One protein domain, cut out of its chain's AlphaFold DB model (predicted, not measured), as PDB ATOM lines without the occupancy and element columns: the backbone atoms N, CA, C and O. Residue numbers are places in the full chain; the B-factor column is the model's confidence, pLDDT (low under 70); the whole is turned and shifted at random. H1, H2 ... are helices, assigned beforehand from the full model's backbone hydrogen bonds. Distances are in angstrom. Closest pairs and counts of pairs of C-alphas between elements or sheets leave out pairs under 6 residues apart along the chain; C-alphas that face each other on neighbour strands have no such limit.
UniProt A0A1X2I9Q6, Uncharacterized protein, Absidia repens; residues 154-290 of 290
ATOM      1  N   ASP A 154      23.710  72.243   8.707       94.56
ATOM      2  CA  ASP A 154      23.775  70.777   8.652       94.56
ATOM      3  C   ASP A 154      24.731  70.266   7.564       94.56
ATOM      4  O   ASP A 154      25.525  69.348   7.803       94.56
ATOM      5  N   ASP A 155      24.709  70.882   6.379       95.44
ATOM      6  CA  ASP A 155      25.631  70.541   5.293       95.44
ATOM      7  C   ASP A 155      27.087  70.806   5.681       95.44
ATOM      8  O   ASP A 155      27.977  69.978   5.437       95.44
ATOM      9  N   LEU A 156      27.335  71.942   6.338       95.50
ATOM     10  CA  LEU A 156      28.674  72.292   6.781       95.50
ATOM     11  C   LEU A 156      29.149  71.407   7.934       95.50
ATOM     12  O   LEU A 156      30.289  70.948   7.905       95.50
ATOM     13  N   VAL A 157      28.294  71.092   8.909       94.88
ATOM     14  CA  VAL A 157      28.619  70.182  10.019       94.88
ATOM     15  C   VAL A 157      28.992  68.795   9.493       94.88
ATOM     16  O   VAL A 157      29.989  68.228   9.945       94.88
ATOM     17  N   ARG A 158      28.278  68.274   8.484       94.06
ATOM     18  CA  ARG A 158      28.571  66.971   7.855       94.06
ATOM     19  C   ARG A 158      29.977  66.897   7.249       94.06
ATOM     20  O   ARG A 158      30.563  65.815   7.190       94.06
ATOM     21  N   SER A 159      30.528  68.024   6.798       94.38
ATOM     22  CA  SER A 159      31.816  68.088   6.089       94.38
ATOM     23  C   SER A 159      32.899  68.912   6.808       94.38
ATOM     24  O   SER A 159      34.008  69.075   6.281       94.38
ATOM     25  N   ASN A 160      32.622  69.377   8.032       94.25
ATOM     26  CA  ASN A 160      33.405  70.379   8.761       94.25
ATOM     27  C   ASN A 160      34.901  70.050   8.851       94.25
ATOM     28  O   ASN A 160      35.742  70.902   8.580       94.25
ATOM     29  N   LYS A 161      35.263  68.802   9.154       93.81
ATOM     30  CA  LYS A 161      36.652  68.365   9.308       93.81
ATOM     31  C   LYS A 161      37.465  68.614   8.040       93.81
ATOM     32  O   LYS A 161      38.614  69.050   8.117       93.81
ATOM     33  N   TRP A 162      36.876  68.316   6.882       94.69
ATOM     34  CA  TRP A 162      37.520  68.494   5.586       94.69
ATOM     35  C   TRP A 162      37.538  69.968   5.172       94.69
ATOM     36  O   TRP A 162      38.577  70.450   4.724       94.69
ATOM     37  N   VAL A 163      36.437  70.694   5.386       96.12
ATOM     38  CA  VAL A 163      36.352  72.132   5.084       96.12
ATOM     39  C   VAL A 163      37.366  72.929   5.903       96.12
ATOM     40  O   VAL A 163      38.158  73.668   5.325       96.12
ATOM     41  N   ILE A 164      37.432  72.716   7.222       95.50
ATOM     42  CA  ILE A 164      38.403  73.378   8.106       95.50
ATOM     43  C   ILE A 164      39.836  73.030   7.700       95.50
ATOM     44  O   ILE A 164      40.684  73.913   7.627       95.50
ATOM     45  N   GLN A 165      40.116  71.768   7.359       94.44
ATOM     46  CA  GLN A 165      41.434  71.381   6.853       94.44
ATOM     47  C   GLN A 165      41.811  72.152   5.578       94.44
ATOM     48  O   GLN A 165      42.946  72.604   5.446       94.44
ATOM     49  N   ARG A 166      40.880  72.305   4.629       94.75
ATOM     50  CA  ARG A 166      41.129  73.059   3.393       94.75
ATOM     51  C   ARG A 166      41.279  74.550   3.641       94.75
ATOM     52  O   ARG A 166      42.193  75.142   3.080       94.75
ATOM     53  N   LEU A 167      40.461  75.124   4.517       94.69
ATOM     54  CA  LEU A 167      40.592  76.512   4.949       94.69
ATOM     55  C   LEU A 167      41.979  76.773   5.546       94.69
ATOM     56  O   LEU A 167      42.652  77.712   5.136       94.69
ATOM     57  N   MET A 168      42.455  75.887   6.427       93.38
ATOM     58  CA  MET A 168      43.797  76.002   7.000       93.38
ATOM     59  C   MET A 168      44.894  75.985   5.926       93.38
ATOM     60  O   MET A 168      45.851  76.749   6.020       93.38
ATOM     61  N   MET A 169      44.759  75.153   4.888       91.25
ATOM     62  CA  MET A 169      45.707  75.132   3.764       91.25
ATOM     63  C   MET A 169      45.663  76.428   2.943       91.25
ATOM     64  O   MET A 169      46.711  76.960   2.586       91.25
ATOM     65  N   ILE A 170      44.467  76.963   2.681       91.06
ATOM     66  CA  ILE A 170      44.281  78.231   1.959       91.06
ATOM     67  C   ILE A 170      44.931  79.392   2.723       91.06
ATOM     68  O   ILE A 170      45.575  80.245   2.102       91.06
ATOM     69  N   MET A 171      44.770  79.416   4.050       90.56
ATOM     70  CA  MET A 171      45.344  80.427   4.942       90.56
ATOM     71  C   MET A 171      46.860  80.293   5.079       90.56
ATOM     72  O   MET A 171      47.563  81.296   5.042       90.56
ATOM     73  N   ALA A 172      47.376  79.065   5.173       86.75
ATOM     74  CA  ALA A 172      48.816  78.813   5.155       86.75
ATOM     75  C   ALA A 172      49.468  79.287   3.841       86.75
ATOM     76  O   ALA A 172      50.627  79.705   3.830       86.75
ATOM     77  N   GLY A 173      48.714  79.234   2.736       76.62
ATOM     78  CA  GLY A 173      49.187  79.594   1.405       76.62
ATOM     79  C   GLY A 173      50.276  78.646   0.879       76.62
ATOM     80  O   GLY A 173      50.623  77.653   1.517       76.62
ATOM     81  N   PRO A 174      50.858  78.942  -0.296       62.97
ATOM     82  CA  PRO A 174      51.950  78.149  -0.869       62.97
ATOM     83  C   PRO A 174      53.272  78.247  -0.079       62.97
ATOM     84  O   PRO A 174      54.227  77.538  -0.390       62.97
ATOM     85  N   ALA A 175      53.352  79.103   0.946       51.41
ATOM     86  CA  ALA A 175      54.544  79.321   1.760       51.41
ATOM     87  C   ALA A 175      54.693  78.271   2.881       51.41
ATOM     88  O   ALA A 175      54.838  78.597   4.056       51.41
ATOM     89  N   THR A 176      54.727  76.986   2.521       43.88
ATOM     90  CA  THR A 176      55.216  75.915   3.413       43.88
ATOM     91  C   THR A 176      56.746  75.836   3.471       43.88
ATOM     92  O   THR A 176      57.299  74.931   4.089       43.88
ATOM     93  N   THR A 177      57.463  76.794   2.880       33.69
ATOM     94  CA  THR A 177      58.925  76.880   2.941       33.69
ATOM     95  C   THR A 177      59.370  78.223   3.501       33.69
ATOM     96  O   THR A 177      59.308  79.243   2.825       33.69
ATOM     97  N   THR A 178      59.870  78.169   4.739       33.59
ATOM     98  CA  THR A 178      60.818  79.109   5.362       33.59
ATOM     99  C   THR A 178      60.446  80.594   5.395       33.59
ATOM    100  O   THR A 178      60.646  81.327   4.437       33.59
ATOM    101  N   ALA A 179      60.066  81.047   6.593       34.28
ATOM    102  CA  ALA A 179      60.553  82.286   7.204       34.28
ATOM    103  C   ALA A 179      60.594  83.548   6.327       34.28
ATOM    104  O   ALA A 179      61.563  84.293   6.392       34.28
ATOM    105  N   ILE A 180      59.543  83.845   5.568       35.69
ATOM    106  CA  ILE A 180      59.254  85.217   5.154       35.69
ATOM    107  C   ILE A 180      57.746  85.380   5.261       35.69
ATOM    108  O   ILE A 180      56.980  84.695   4.589       35.69
ATOM    109  N   SER A 181      57.332  86.283   6.141       37.09
ATOM    110  CA  SER A 181      56.052  86.973   6.087       37.09
ATOM    111  C   SER A 181      55.918  87.635   4.715       37.09
ATOM    112  O   SER A 181      56.226  88.815   4.554       37.09
ATOM    113  N   ILE A 182      55.540  86.862   3.699       43.78
ATOM    114  CA  ILE A 182      55.024  87.419   2.460       43.78
ATOM    115  C   ILE A 182      53.690  88.009   2.882       43.78
ATOM    116  O   ILE A 182      52.782  87.273   3.262       43.78
ATOM    117  N   SER A 183      53.627  89.337   2.924       52.78
ATOM    118  CA  SER A 183      52.382  90.071   3.101       52.78
ATOM    119  C   SER A 183      51.376  89.497   2.111       52.78
ATOM    120  O   SER A 183      51.520  89.698   0.903       52.78
ATOM    121  N   VAL A 184      50.414  88.723   2.611       65.81
ATOM    122  CA  VAL A 184      49.257  88.329   1.814       65.81
ATOM    123  C   VAL A 184      48.644  89.631   1.318       65.81
ATOM    124  O   VAL A 184      48.532  90.589   2.088       65.81
ATOM    125  N   ASP A 185      48.336  89.689   0.023       76.56
ATOM    126  CA  ASP A 185      47.659  90.840  -0.563       76.56
ATOM    127  C   ASP A 185      46.468  91.220   0.341       76.56
ATOM    128  O   ASP A 185      45.658  90.338   0.654       76.56
ATOM    129  N   PRO A 186      46.357  92.479   0.809       82.50
ATOM    130  CA  PRO A 186      45.294  92.883   1.726       82.50
ATOM    131  C   PRO A 186      43.891  92.531   1.218       82.50
ATOM    132  O   PRO A 186      43.021  92.195   2.020       82.50
ATOM    133  N   SER A 187      43.678  92.548  -0.102       83.12
ATOM    134  CA  SER A 187      42.410  92.144  -0.716       83.12
ATOM    135  C   SER A 187      42.140  90.645  -0.548       83.12
ATOM    136  O   SER A 187      41.027  90.250  -0.207       83.12
ATOM    137  N   VAL A 188      43.164  89.800  -0.700       88.88
ATOM    138  CA  VAL A 188      43.068  88.351  -0.476       88.88
ATOM    139  C   VAL A 188      42.823  88.061   1.000       88.88
ATOM    140  O   VAL A 188      41.954  87.250   1.315       88.88
ATOM    141  N   GLN A 189      43.539  88.737   1.904       89.25
ATOM    142  CA  GLN A 189      43.340  88.563   3.344       89.25
ATOM    143  C   GLN A 189      41.917  88.945   3.759       89.25
ATOM    144  O   GLN A 189      41.266  88.189   4.470       89.25
ATOM    145  N   GLN A 190      41.388  90.058   3.243       90.56
ATOM    146  CA  GLN A 190      40.009  90.463   3.512       90.56
ATOM    147  C   GLN A 190      38.994  89.387   3.087       90.56
ATOM    148  O   GLN A 190      38.003  89.165   3.783       90.56
ATOM    149  N   GLN A 191      39.214  88.715   1.953       93.44
ATOM    150  CA  GLN A 191      38.327  87.639   1.502       93.44
ATOM    151  C   GLN A 191      38.497  86.357   2.329       93.44
ATOM    152  O   GLN A 191      37.508  85.675   2.593       93.44
ATOM    153  N   ILE A 192      39.715  86.049   2.790       93.62
ATOM    154  CA  ILE A 192      39.954  84.970   3.761       93.62
ATOM    155  C   ILE A 192      39.150  85.234   5.034       93.62
ATOM    156  O   ILE A 192      38.410  84.352   5.463       93.62
ATOM    157  N   ASP A 193      39.242  86.440   5.598       93.00
ATOM    158  CA  ASP A 193      38.550  86.800   6.837       93.00
ATOM    159  C   ASP A 193      37.030  86.637   6.690       93.00
ATOM    160  O   ASP A 193      36.384  86.029   7.541       93.00
ATOM    161  N   LYS A 194      36.462  87.093   5.563       93.50
ATOM    162  CA  LYS A 194      35.036  86.908   5.245       93.50
ATOM    163  C   LYS A 194      34.637  85.433   5.201       93.50
ATOM    164  O   LYS A 194      33.658  85.057   5.838       93.50
ATOM    165  N   VAL A 195      35.410  84.592   4.509       95.88
ATOM    166  CA  VAL A 195      35.143  83.145   4.422       95.88
ATOM    167  C   VAL A 195      35.265  82.470   5.790       95.88
ATOM    168  O   VAL A 195      34.430  81.629   6.125       95.88
ATOM    169  N   VAL A 196      36.266  82.839   6.595       95.31
ATOM    170  CA  VAL A 196      36.428  82.341   7.970       95.31
ATOM    171  C   VAL A 196      35.194  82.690   8.798       95.31
ATOM    172  O   VAL A 196      34.617  81.792   9.408       95.31
ATOM    173  N   CYS A 197      34.741  83.947   8.774       93.94
ATOM    174  CA  CYS A 197      33.532  84.365   9.482       93.94
ATOM    175  C   CYS A 197      32.274  83.658   8.960       93.94
ATOM    176  O   CYS A 197      31.465  83.200   9.761       93.94
ATOM    177  N   ALA A 198      32.113  83.499   7.644       94.19
ATOM    178  CA  ALA A 198      30.971  82.799   7.058       94.19
ATOM    179  C   ALA A 198      30.906  81.326   7.503       94.19
ATOM    180  O   ALA A 198      29.857  80.859   7.943       94.19
ATOM    181  N   ILE A 199      32.037  80.611   7.467       94.69
ATOM    182  CA  ILE A 199      32.155  79.244   8.001       94.69
ATOM    183  C   ILE A 199      31.892  79.231   9.508       94.69
ATOM    184  O   ILE A 199      31.204  78.342  10.004       94.69
ATOM    185  N   GLY A 200      32.416  80.225  10.226       92.31
ATOM    186  CA  GLY A 200      32.216  80.390  11.657       92.31
ATOM    187  C   GLY A 200      30.746  80.528  12.028       92.31
ATOM    188  O   GLY A 200      30.283  79.858  12.929       92.31
ATOM    189  N   ARG A 201      29.968  81.334  11.308       91.25
ATOM    190  CA  ARG A 201      28.535  81.537  11.597       91.25
ATOM    191  C   ARG A 201      27.686  80.298  11.332       91.25
ATOM    192  O   ARG A 201      26.611  80.156  11.904       91.25
ATOM    193  N   LEU A 202      28.161  79.412  10.464       92.62
ATOM    194  CA  LEU A 202      27.504  78.148  10.146       92.62
ATOM    195  C   LEU A 202      27.904  77.010  11.106       92.62
ATOM    196  O   LEU A 202      27.258  75.964  11.101       92.62
ATOM    197  N   LEU A 203      28.951  77.188  11.924       91.94
ATOM    198  CA  LEU A 203      29.423  76.206  12.905       91.94
ATOM    199  C   LEU A 203      29.436  76.812  14.310       91.94
ATOM    200  O   LEU A 203      30.138  77.779  14.570       91.94
ATOM    201  N   SER A 204      28.761  76.192  15.275       89.12
ATOM    202  CA  SER A 204      28.858  76.664  16.660       89.12
ATOM    203  C   SER A 204      30.297  76.586  17.196       89.12
ATOM    204  O   SER A 204      31.097  75.732  16.783       89.12
ATOM    205  N   TRP A 205      30.632  77.454  18.157       92.00
ATOM    206  CA  TRP A 205      31.954  77.474  18.797       92.00
ATOM    207  C   TRP A 205      32.416  76.100  19.298       92.00
ATOM    208  O   TRP A 205      33.554  75.733  19.002       92.00
ATOM    209  N   PRO A 206      31.580  75.291  19.977       93.00
ATOM    210  CA  PRO A 206      31.981  73.950  20.388       93.00
ATOM    211  C   PRO A 206      32.438  73.080  19.213       93.00
ATOM    212  O   PRO A 206      33.498  72.463  19.298       93.00
ATOM    213  N   ILE A 207      31.698  73.094  18.097       93.50
ATOM    214  CA  ILE A 207      32.029  72.310  16.900       93.50
ATOM    215  C   ILE A 207      33.353  72.789  16.296       93.50
ATOM    216  O   ILE A 207      34.211  71.966  15.972       93.50
ATOM    217  N   LEU A 208      33.550  74.104  16.170       94.44
ATOM    218  CA  LEU A 208      34.803  74.682  15.676       94.44
ATOM    219  C   LEU A 208      35.992  74.294  16.558       94.44
ATOM    220  O   LEU A 208      37.008  73.808  16.058       94.44
ATOM    221  N   LEU A 209      35.866  74.466  17.875       96.19
ATOM    222  CA  LEU A 209      36.933  74.162  18.825       96.19
ATOM    223  C   LEU A 209      37.266  72.669  18.862       96.19
ATOM    224  O   LEU A 209      38.444  72.320  18.955       96.19
ATOM    225  N   ASP A 210      36.273  71.794  18.713       95.75
ATOM    226  CA  ASP A 210      36.478  70.347  18.617       95.75
ATOM    227  C   ASP A 210      37.227  69.940  17.337       95.75
ATOM    228  O   ASP A 210      37.911  68.917  17.325       95.75
ATOM    229  N   GLN A 211      37.160  70.740  16.268       95.06
ATOM    230  CA  GLN A 211      37.954  70.511  15.054       95.06
ATOM    231  C   GLN A 211      39.344  71.161  15.099       95.06
ATOM    232  O   GLN A 211      40.283  70.626  14.501       95.06
ATOM    233  N   LEU A 212      39.482  72.308  15.770       96.31
ATOM    234  CA  LEU A 212      40.712  73.102  15.793       96.31
ATOM    235  C   LEU A 212      41.662  72.673  16.919       96.31
ATOM    236  O   LEU A 212      42.807  72.307  16.656       96.31
ATOM    237  N   LEU A 213      41.206  72.675  18.175       96.50
ATOM    238  CA  LEU A 213      42.083  72.522  19.343       96.50
ATOM    239  C   LEU A 213      42.810  71.168  19.407       96.50
ATOM    240  O   LEU A 213      44.001  71.166  19.727       96.50
ATOM    241  N   PRO A 214      42.205  70.012  19.048       95.81
ATOM    242  CA  PRO A 214      42.928  68.738  19.069       95.81
ATOM    243  C   PRO A 214      44.166  68.713  18.165       95.81
ATOM    244  O   PRO A 214      45.121  67.978  18.439       95.81
ATOM    245  N   ARG A 215      44.195  69.527  17.102       95.50
ATOM    246  CA  ARG A 215      45.342  69.650  16.184       95.50
ATOM    247  C   ARG A 215      46.554  70.306  16.842       95.50
ATOM    248  O   ARG A 215      47.668  70.103  16.375       95.50
ATOM    249  N   LEU A 216      46.341  71.026  17.944       96.00
ATOM    250  CA  LEU A 216      47.379  71.622  18.784       96.00
ATOM    251  C   LEU A 216      47.884  70.662  19.870       96.00
ATOM    252  O   LEU A 216      48.664  71.066  20.728       96.00
ATOM    253  N   SER A 217      47.449  69.399  19.893       95.31
ATOM    254  CA  SER A 217      48.030  68.417  20.811       95.31
ATOM    255  C   SER A 217      49.473  68.091  20.417       95.31
ATOM    256  O   SER A 217      49.813  68.037  19.234       95.31
ATOM    257  N   LYS A 218      50.331  67.819  21.409       93.19
ATOM    258  CA  LYS A 218      51.744  67.470  21.179       93.19
ATOM    259  C   LYS A 218      51.905  66.342  20.151       93.19
ATOM    260  O   LYS A 218      52.759  66.433  19.278       93.19
ATOM    261  N   THR A 219      51.072  65.305  20.237       92.94
ATOM    262  CA  THR A 219      51.103  64.159  19.316       92.94
ATOM    263  C   THR A 219      50.788  64.571  17.880       92.94
ATOM    264  O   THR A 219      51.518  64.195  16.970       92.94
ATOM    265  N   ASN A 220      49.743  65.377  17.673       91.44
ATOM    266  CA  ASN A 220      49.313  65.791  16.337       91.44
ATOM    267  C   ASN A 220      50.292  66.768  15.678       91.44
ATOM    268  O   ASN A 220      50.523  66.674  14.475       91.44
ATOM    269  N   LEU A 221      50.914  67.653  16.464       91.50
ATOM    270  CA  LEU A 221      51.952  68.559  15.968       91.50
ATOM    271  C   LEU A 221      53.226  67.812  15.565       91.50
ATOM    272  O   LEU A 221      53.784  68.098  14.513       91.50
ATOM    273  N   LEU A 222      53.664  66.834  16.366       88.56
ATOM    274  CA  LEU A 222      54.835  66.010  16.039       88.56
ATOM    275  C   LEU A 222      54.599  65.102  14.827       88.56
ATOM    276  O   LEU A 222      55.534  64.816  14.090       88.56
ATOM    277  N   ALA A 223      53.362  64.641  14.638       85.00
ATOM    278  CA  ALA A 223      52.972  63.813  13.503       85.00
ATOM    279  C   ALA A 223      52.599  64.624  12.248       85.00
ATOM    280  O   ALA A 223      52.250  64.021  11.237       85.00
ATOM    281  N   GLU A 224      52.595  65.962  12.327       82.94
ATOM    282  CA  GLU A 224      52.112  66.871  11.276       82.94
ATOM    283  C   GLU A 224      50.756  66.434  10.691       82.94
ATOM    284  O   GLU A 224      50.499  66.508   9.488       82.94
ATOM    285  N   SER A 225      49.841  65.980  11.557       78.06
ATOM    286  CA  SER A 225      48.571  65.362  11.145       78.06
ATOM    287  C   SER A 225      47.634  66.313  10.391       78.06
ATOM    288  O   SER A 225      46.653  65.881   9.791       78.06
ATOM    289  N   SER A 226      47.912  67.617  10.453       76.44
ATOM    290  CA  SER A 226      47.212  68.666   9.709       76.44
ATOM    291  C   SER A 226      47.807  68.911   8.318       76.44
ATOM    292  O   SER A 226      47.410  69.877   7.677       76.44
ATOM    293  N   HIS A 227      48.757  68.094   7.846       85.62
ATOM    294  CA  HIS A 227      49.473  68.289   6.574       85.62
ATOM    295  C   HIS A 227      50.157  69.662   6.446       85.62
ATOM    296  O   HIS A 227      50.373  70.165   5.346       85.62
ATOM    297  N   LEU A 228      50.461  70.275   7.588       86.81
ATOM    298  CA  LEU A 228      51.112  71.566   7.723       86.81
ATOM    299  C   LEU A 228      52.189  71.427   8.805       86.81
ATOM    300  O   LEU A 228      51.953  70.711   9.786       86.81
ATOM    301  N   PRO A 229      53.318  72.150   8.689       90.31
ATOM    302  CA  PRO A 229      54.304  72.221   9.758       90.31
ATOM    303  C   PRO A 229      53.664  72.650  11.081       90.31
ATOM    304  O   PRO A 229      52.685  73.405  11.097       90.31
ATOM    305  N   ALA A 230      54.232  72.209  12.205       90.50
ATOM    306  CA  ALA A 230      53.703  72.534  13.531       90.50
ATOM    307  C   ALA A 230      53.563  74.053  13.758       90.50
ATOM    308  O   ALA A 230      52.518  74.508  14.214       90.50
ATOM    309  N   SER A 231      54.569  74.844  13.366       89.19
ATOM    310  CA  SER A 231      54.535  76.309  13.475       89.19
ATOM    311  C   SER A 231      53.390  76.927  12.669       89.19
ATOM    312  O   SER A 231      52.642  77.746  13.194       89.19
ATOM    313  N   THR A 232      53.210  76.500  11.418       89.31
ATOM    314  CA  THR A 232      52.120  76.958  10.548       89.31
ATOM    315  C   THR A 232      50.758  76.549  11.100       89.31
ATOM    316  O   THR A 232      49.833  77.350  11.101       89.31
ATOM    317  N   THR A 233      50.633  75.323  11.617       92.50
ATOM    318  CA  THR A 233      49.392  74.825  12.226       92.50
ATOM    319  C   THR A 233      48.971  75.690  13.413       92.50
ATOM    320  O   THR A 233      47.808  76.082  13.492       92.50
ATOM    321  N   VAL A 234      49.903  76.002  14.321       93.56
ATOM    322  CA  VAL A 234      49.627  76.832  15.504       93.56
ATOM    323  C   VAL A 234      49.191  78.238  15.093       93.56
ATOM    324  O   VAL A 234      48.151  78.697  15.561       93.56
ATOM    325  N   LEU A 235      49.938  78.881  14.189       91.31
ATOM    326  CA  LEU A 235      49.642  80.238  13.719       91.31
ATOM    327  C   LEU A 235      48.283  80.320  13.017       91.31
ATOM    328  O   LEU A 235      47.455  81.138  13.392       91.31
ATOM    329  N   VAL A 236      48.004  79.422  12.068       93.12
ATOM    330  CA  VAL A 236      46.735  79.433  11.325       93.12
ATOM    331  C   VAL A 236      45.540  79.196  12.250       93.12
ATOM    332  O   VAL A 236      44.515  79.858  12.104       93.12
ATOM    333  N   ILE A 237      45.643  78.273  13.214       95.62
ATOM    334  CA  ILE A 237      44.555  78.052  14.178       95.62
ATOM    335  C   ILE A 237      44.356  79.291  15.051       95.62
ATOM    336  O   ILE A 237      43.216  79.677  15.298       95.62
ATOM    337  N   PHE A 238      45.442  79.921  15.504       93.94
ATOM    338  CA  PHE A 238      45.364  81.161  16.266       93.94
ATOM    339  C   PHE A 238      44.684  82.277  15.463       93.94
ATOM    340  O   PHE A 238      43.754  82.898  15.975       93.94
ATOM    341  N   ASP A 239      45.059  82.457  14.194       92.25
ATOM    342  CA  ASP A 239      44.481  83.459  13.294       92.25
ATOM    343  C   ASP A 239      42.989  83.216  13.038       92.25
ATOM    344  O   ASP A 239      42.202  84.156  13.132       92.25
ATOM    345  N   ILE A 240      42.569  81.965  12.794       94.75
ATOM    346  CA  ILE A 240      41.144  81.611  12.652       94.75
ATOM    347  C   ILE A 240      40.361  82.059  13.889       94.75
ATOM    348  O   ILE A 240      39.347  82.744  13.766       94.75
ATOM    349  N   LEU A 241      40.831  81.696  15.086       94.75
ATOM    350  CA  LEU A 241      40.155  82.059  16.332       94.75
ATOM    351  C   LEU A 241      40.089  83.580  16.506       94.75
ATOM    352  O   LEU A 241      39.062  84.109  16.930       94.75
ATOM    353  N   LEU A 242      41.167  84.284  16.163       91.50
ATOM    354  CA  LEU A 242      41.260  85.738  16.251       91.50
ATOM    355  C   LEU A 242      40.288  86.448  15.311       91.50
ATOM    356  O   LEU A 242      39.590  87.360  15.754       91.50
ATOM    357  N   ILE A 243      40.220  86.024  14.049       92.06
ATOM    358  CA  ILE A 243      39.276  86.553  13.059       92.06
ATOM    359  C   ILE A 243      37.847  86.392  13.584       92.06
ATOM    360  O   ILE A 243      37.111  87.371  13.669       92.06
ATOM    361  N   LEU A 244      37.496  85.186  14.038       91.75
ATOM    362  CA  LEU A 244      36.167  84.894  14.578       91.75
ATOM    363  C   LEU A 244      35.843  85.706  15.839       91.75
ATOM    364  O   LEU A 244      34.722  86.175  16.000       91.75
ATOM    365  N   SER A 245      36.820  85.918  16.727       87.50
ATOM    366  CA  SER A 245      36.631  86.719  17.948       87.50
ATOM    367  C   SER A 245      36.363  88.202  17.678       87.50
ATOM    368  O   SER A 245      35.846  88.904  18.545       87.50
ATOM    369  N   ARG A 246      36.742  88.680  16.488       85.69
ATOM    370  CA  ARG A 246      36.596  90.068  16.040       85.69
ATOM    371  C   ARG A 246      35.443  90.246  15.058       85.69
ATOM    372  O   ARG A 246      35.309  91.336  14.500       85.69
ATOM    373  N   ASP A 247      34.653  89.200  14.814       81.75
ATOM    374  CA  ASP A 247      33.519  89.295  13.908       81.75
ATOM    375  C   ASP A 247      32.501  90.304  14.457       81.75
ATOM    376  O   ASP A 247      31.957  90.135  15.545       81.75
ATOM    377  N   ASN A 248      32.278  91.376  13.698       71.69
ATOM    378  CA  ASN A 248      31.415  92.496  14.076       71.69
ATOM    379  C   ASN A 248      30.180  92.595  13.170       71.69
ATOM    380  O   ASN A 248      29.543  93.646  13.109       71.69
ATOM    381  N   ASP A 249      29.867  91.542  12.411       74.31
ATOM    382  CA  ASP A 249      28.699  91.528  11.535       74.31
ATOM    383  C   ASP A 249      27.410  91.551  12.359       74.31
ATOM    384  O   ASP A 249      27.072  90.618  13.084       74.31
ATOM    385  N   THR A 250      26.695  92.667  12.253       65.56
ATOM    386  CA  THR A 250      25.463  92.917  12.997       65.56
ATOM    387  C   THR A 250      24.246  92.246  12.368       65.56
ATOM    388  O   THR A 250      23.227  92.106  13.043       65.56
ATOM    389  N   LEU A 251      24.326  91.838  11.097       62.75
ATOM    390  CA  LEU A 251      23.205  91.260  10.354       62.75
ATOM    391  C   LEU A 251      23.109  89.749  10.560       62.75
ATOM    392  O   LEU A 251      22.008  89.204  10.617       62.75
ATOM    393  N   ARG A 252      24.252  89.068  10.679       67.81
ATOM    394  CA  ARG A 252      24.330  87.639  11.017       67.81
ATOM    395  C   ARG A 252      25.457  87.423  12.031       67.81
ATOM    396  O   ARG A 252      26.536  86.983  11.636       67.81
ATOM    397  N   PRO A 253      25.240  87.762  13.312       72.50
ATOM    398  CA  PRO A 253      26.294  87.678  14.309       72.50
ATOM    399  C   PRO A 253      26.680  86.224  14.571       72.50
ATOM    400  O   PRO A 253      25.823  85.342  14.669       72.50
ATOM    401  N   LEU A 254      27.980  85.989  14.724       80.44
ATOM    402  CA  LEU A 254      28.489  84.752  15.301       80.44
ATOM    403  C   LEU A 254      27.947  84.590  16.729       80.44
ATOM    404  O   LEU A 254      27.832  85.572  17.470       80.44
ATOM    405  N   GLU A 255      27.643  83.355  17.139       81.81
ATOM    406  CA  GLU A 255      27.278  83.074  18.530       81.81
ATOM    407  C   GLU A 255      28.346  83.625  19.484       81.81
ATOM    408  O   GLU A 255      29.553  83.503  19.251       81.81
ATOM    409  N   SER A 256      27.909  84.240  20.584       84.44
ATOM    410  CA  SER A 256      28.834  84.800  21.563       84.44
ATOM    411  C   SER A 256      29.692  83.694  22.176       84.44
ATOM    412  O   SER A 256      29.162  82.722  22.719       84.44
ATOM    413  N   LEU A 257      31.011  83.875  22.147       87.50
ATOM    414  CA  LEU A 257      31.949  82.939  22.751       87.50
ATOM    415  C   LEU A 257      31.743  82.870  24.272       87.50
ATOM    416  O   LEU A 257      31.927  83.868  24.978       87.50
ATOM    417  N   THR A 258      31.397  81.680  24.765       91.19
ATOM    418  CA  THR A 258      31.136  81.434  26.188       91.19
ATOM    419  C   THR A 258      32.416  81.500  27.024       91.19
ATOM    420  O   THR A 258      33.515  81.254  26.523       91.19
ATOM    421  N   ASP A 259      32.291  81.762  28.329       92.12
ATOM    422  CA  ASP A 259      33.436  81.719  29.255       92.12
ATOM    423  C   ASP A 259      34.121  80.350  29.260       92.12
ATOM    424  O   ASP A 259      35.346  80.257  29.335       92.12
ATOM    425  N   HIS A 260      33.342  79.276  29.131       93.56
ATOM    426  CA  HIS A 260      33.874  77.923  29.027       93.56
ATOM    427  C   HIS A 260      34.762  77.765  27.784       93.56
ATOM    428  O   HIS A 260      35.892  77.288  27.888       93.56
ATOM    429  N   ASP A 261      34.294  78.215  26.621       94.31
ATOM    430  CA  ASP A 261      35.047  78.120  25.369       94.31
ATOM    431  C   ASP A 261      36.285  79.032  25.365       94.31
ATOM    432  O   ASP A 261      37.360  78.608  24.934       94.31
ATOM    433  N   ARG A 262      36.191  80.232  25.957       93.75
ATOM    434  CA  ARG A 262      37.346  81.112  26.228       93.75
ATOM    435  C   ARG A 262      38.413  80.398  27.047       93.75
ATOM    436  O   ARG A 262      39.588  80.398  26.675       93.75
ATOM    437  N   GLN A 263      38.015  79.744  28.139       93.94
ATOM    438  CA  GLN A 263      38.947  78.986  28.973       93.94
ATOM    439  C   GLN A 263      39.552  77.803  28.215       93.94
ATOM    440  O   GLN A 263      40.759  77.599  28.301       93.94
ATOM    441  N   ARG A 264      38.776  77.072  27.403       95.94
ATOM    442  CA  ARG A 264      39.313  75.990  26.552       95.94
ATOM    443  C   ARG A 264      40.420  76.487  25.623       95.94
ATOM    444  O   ARG A 264      41.470  75.843  25.537       95.94
ATOM    445  N   ILE A 265      40.211  77.627  24.961       96.12
ATOM    446  CA  ILE A 265      41.212  78.262  24.094       96.12
ATOM    447  C   ILE A 265      42.454  78.621  24.920       96.12
ATOM    448  O   ILE A 265      43.550  78.143  24.620       96.12
ATOM    449  N   LYS A 266      42.292  79.380  26.014       94.06
ATOM    450  CA  LYS A 266      43.409  79.808  26.875       94.06
ATOM    451  C   LYS A 266      44.211  78.635  27.422       94.06
ATOM    452  O   LYS A 266      45.435  78.632  27.324       94.06
ATOM    453  N   THR A 267      43.548  77.631  27.985       94.88
ATOM    454  CA  THR A 267      44.203  76.447  28.550       94.88
ATOM    455  C   THR A 267      44.976  75.677  27.486       94.88
ATOM    456  O   THR A 267      46.093  75.242  27.759       94.88
ATOM    457  N   THR A 268      44.430  75.554  26.271       96.44
ATOM    458  CA  THR A 268      45.120  74.877  25.166       96.44
ATOM    459  C   THR A 268      46.409  75.609  24.807       96.44
ATOM    460  O   THR A 268      47.473  74.996  24.821       96.44
ATOM    461  N   PHE A 269      46.348  76.922  24.566       94.94
ATOM    462  CA  PHE A 269      47.519  77.719  24.175       94.94
ATOM    463  C   PHE A 269      48.534  77.953  25.310       94.94
ATOM    464  O   PHE A 269      49.696  78.243  25.036       94.94
ATOM    465  N   LYS A 270      48.145  77.758  26.578       93.00
ATOM    466  CA  LYS A 270      49.059  77.763  27.739       93.00
ATOM    467  C   LYS A 270      49.899  76.490  27.872       93.00
ATOM    468  O   LYS A 270      50.764  76.425  28.746       93.00
ATOM    469  N   ALA A 271      49.669  75.472  27.042       94.50
ATOM    470  CA  ALA A 271      50.445  74.242  27.099       94.50
ATOM    471  C   ALA A 271      51.947  74.515  26.837       94.50
ATOM    472  O   ALA A 271      52.286  75.121  25.818       94.50
ATOM    473  N   PRO A 272      52.882  74.029  27.684       93.75
ATOM    474  CA  PRO A 272      54.300  74.401  27.594       93.75
ATOM    475  C   PRO A 272      54.964  74.087  26.248       93.75
ATOM    476  O   PRO A 272      55.875  74.789  25.820       93.75
ATOM    477  N   TYR A 273      54.508  73.035  25.566       93.50
ATOM    478  CA  TYR A 273      55.056  72.626  24.275       93.50
ATOM    479  C   TYR A 273      54.609  73.529  23.111       93.50
ATOM    480  O   TYR A 273      55.170  73.408  22.026       93.50
ATOM    481  N   LEU A 274      53.629  74.420  23.315       94.06
ATOM    482  CA  LEU A 274      53.217  75.419  22.325       94.06
ATOM    483  C   LEU A 274      54.015  76.723  22.423       94.06
ATOM    484  O   LEU A 274      54.084  77.464  21.446       94.06
ATOM    485  N   ALA A 275      54.659  76.980  23.567       90.88
ATOM    486  CA  ALA A 275      55.429  78.200  23.809       90.88
ATOM    487  C   ALA A 275      56.484  78.513  22.723       90.88
ATOM    488  O   ALA A 275      56.607  79.683  22.369       90.88
ATOM    489  N   PRO A 276      57.203  77.534  22.131       91.44
ATOM    490  CA  PRO A 276      58.163  77.817  21.061       91.44
ATOM    491  C   PRO A 276      57.542  78.351  19.761       91.44
ATOM    492  O   PRO A 276      58.263  78.906  18.936       91.44
ATOM    493  N   TYR A 277      56.237  78.156  19.551       88.88
ATOM    494  CA  TYR A 277      55.533  78.558  18.329       88.88
ATOM    495  C   TYR A 277      54.794  79.893  18.469       88.88
ATOM    496  O   TYR A 277      54.325  80.415  17.464       88.88
ATOM    497  N   MET A 278      54.696  80.432  19.689       87.56
ATOM    498  CA  MET A 278      53.951  81.651  20.002       87.56
ATOM    499  C   MET A 278      54.908  82.806  20.302       87.56
ATOM    500  O   MET A 278      55.791  82.706  21.156       87.56
ATOM    501  N   LYS A 279      54.711  83.944  19.643       88.12
ATOM    502  CA  LYS A 279      55.434  85.186  19.938       88.12
ATOM    503  C   LYS A 279      54.835  85.877  21.168       88.12
ATOM    504  O   LYS A 279      53.630  85.775  21.403       88.12
ATOM    505  N   PRO A 280      55.612  86.692  21.907       85.88
ATOM    506  CA  PRO A 280      55.092  87.451  23.049       85.88
ATOM    507  C   PRO A 280      53.848  88.294  22.725       85.88
ATOM    508  O   PRO A 280      52.918  88.345  23.521       85.88
ATOM    509  N   ALA A 281      53.792  88.909  21.538       85.69
ATOM    510  CA  ALA A 281      52.632  89.688  21.098       85.69
ATOM    511  C   ALA A 281      51.368  88.830  20.890       85.69
ATOM    512  O   ALA A 281      50.261  89.278  21.191       85.69
ATOM    513  N   GLU A 282      51.527  87.594  20.412       85.88
ATOM    514  CA  GLU A 282      50.429  86.640  20.206       85.88
ATOM    515  C   GLU A 282      49.894  86.157  21.563       85.88
ATOM    516  O   GLU A 282      48.685  86.119  21.767       85.88
ATOM    517  N   ILE A 283      50.778  85.913  22.540       85.50
ATOM    518  CA  ILE A 283      50.395  85.579  23.923       85.50
ATOM    519  C   ILE A 283      49.603  86.724  24.569       85.50
ATOM    520  O   ILE A 283      48.554  86.490  25.162       85.50
ATOM    521  N   THR A 284      50.060  87.972  24.425       87.31
ATOM    522  CA  THR A 284      49.312  89.136  24.928       87.31
ATOM    523  C   THR A 284      47.942  89.243  24.265       87.31
ATOM    524  O   THR A 284      46.949  89.482  24.946       87.31
ATOM    525  N   THR A 285      47.870  89.030  22.949       88.31
ATOM    526  CA  THR A 285      46.610  89.086  22.192       88.31
ATOM    527  C   THR A 285      45.641  87.980  22.613       88.31
ATOM    528  O   THR A 285      44.441  88.229  22.714       88.31
ATOM    529  N   LEU A 286      46.149  86.779  22.904       88.06
ATOM    530  CA  LEU A 286      45.364  85.666  23.437       88.06
ATOM    531  C   LEU A 286      44.698  86.036  24.773       88.06
ATOM    532  O   LEU A 286      43.531  85.720  24.978       88.06
ATOM    533  N   GLU A 287      45.426  86.702  25.672       85.31
ATOM    534  CA  GLU A 287      44.906  87.086  26.992       85.31
ATOM    535  C   GLU A 287      43.905  88.247  26.937       85.31
ATOM    536  O   GLU A 287      43.052  88.342  27.817       85.31
ATOM    537  N   THR A 288      44.000  89.125  25.932       86.00
ATOM    538  CA  THR A 288      43.096  90.278  25.782       86.00
ATOM    539  C   THR A 288      41.867  89.998  24.919       86.00
ATOM    540  O   THR A 288      40.845  90.651  25.115       86.00
ATOM    541  N   SER A 289      41.955  89.069  23.960       83.19
ATOM    542  CA  SER A 289      40.868  88.782  23.002       83.19
ATOM    543  C   SER A 289      39.932  87.663  23.476       83.19
ATOM    544  O   SER A 289      38.751  87.635  23.116       83.19
ATOM    545  N   PHE A 290      40.444  86.754  24.306       84.38
ATOM    546  CA  PHE A 290      39.700  85.639  24.893       84.38
ATOM    547  C   PHE A 290      39.604  85.811  26.398       84.38
ATOM    548  O   PHE A 290      38.690  85.212  26.999       84.38
TER     549      PHE A 290
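This is residues 154 to 290 of the 290 residues of an uncharacterized protein of Absidia repens (UniProt A0A1X2I9Q6). Four helices, H3, H5, H6 and H8, make an up-and-down bundle, each running against the one before it in the chain, with H8 only loosely joined, and H5, one of the four, lies nearest the middle of the whole domain. The hairpin of H1 and H2 packs across H5, and short H7 packs near its first residue. The printed part has 137 residues with eight named helices, H1 to H8 along the chain, and no named strand: all helix. It is compact and rounded, radius of gyration of the C-alphas 14.4 A, spans 39 by 33 by 30 A.

H1, residues 154 to 172, runs 26.5 A from C-alpha 154 at (23.775, 70.777, 8.652), with a kink of 72 degrees near residue 161. H2 is 186 to 202, 24.6 A; H3 205 to 216; H4 218 to 222; H5 230 to 245, 22.6 A; H6 259 to 269; H7 272 to 277; H8 280 to 289, ending at C-alpha 289 (40.868, 88.782, 23.002).

H1 touches H2, C-alphas of Leu 156 and Leu 202 closest at 6.9 A, at a shallow tilt of 24 degrees, opposite ways. The hub H5 touches five helices, among them H1 (closest C-alphas Met 168 and Val 236, 6.3 A; steep tilt, 58 degrees), H2 (Cys 197 and Leu 244, 5.8 A) and H3 (Leu 212 and Ile 237, 6.5 A; shallow tilt, 19 degrees). H3 touches H6, C-alphas of Leu 213 and Thr 268 closest at 7.0 A. H8 is close but not clearly touching H6, closest C-alphas Lys 266 and Leu 286 at 7.1 A. Every O i to N i+4 pair is within hydrogen-bond range in H2, H4, H5, H6 and H8; in H1 13 of 15, H3 5 of 8, H7 0 of 2, with 2 of 3 O i to N i+3 pairs in H7.

The farthest C-alphas, Leu 222 and Leu 251, are 40.9 A apart. The printed part has no cut; links H1 to H2 and H5 to H6 are long. Residues 174 to 184 and 250 to 252 are under pLDDT 70.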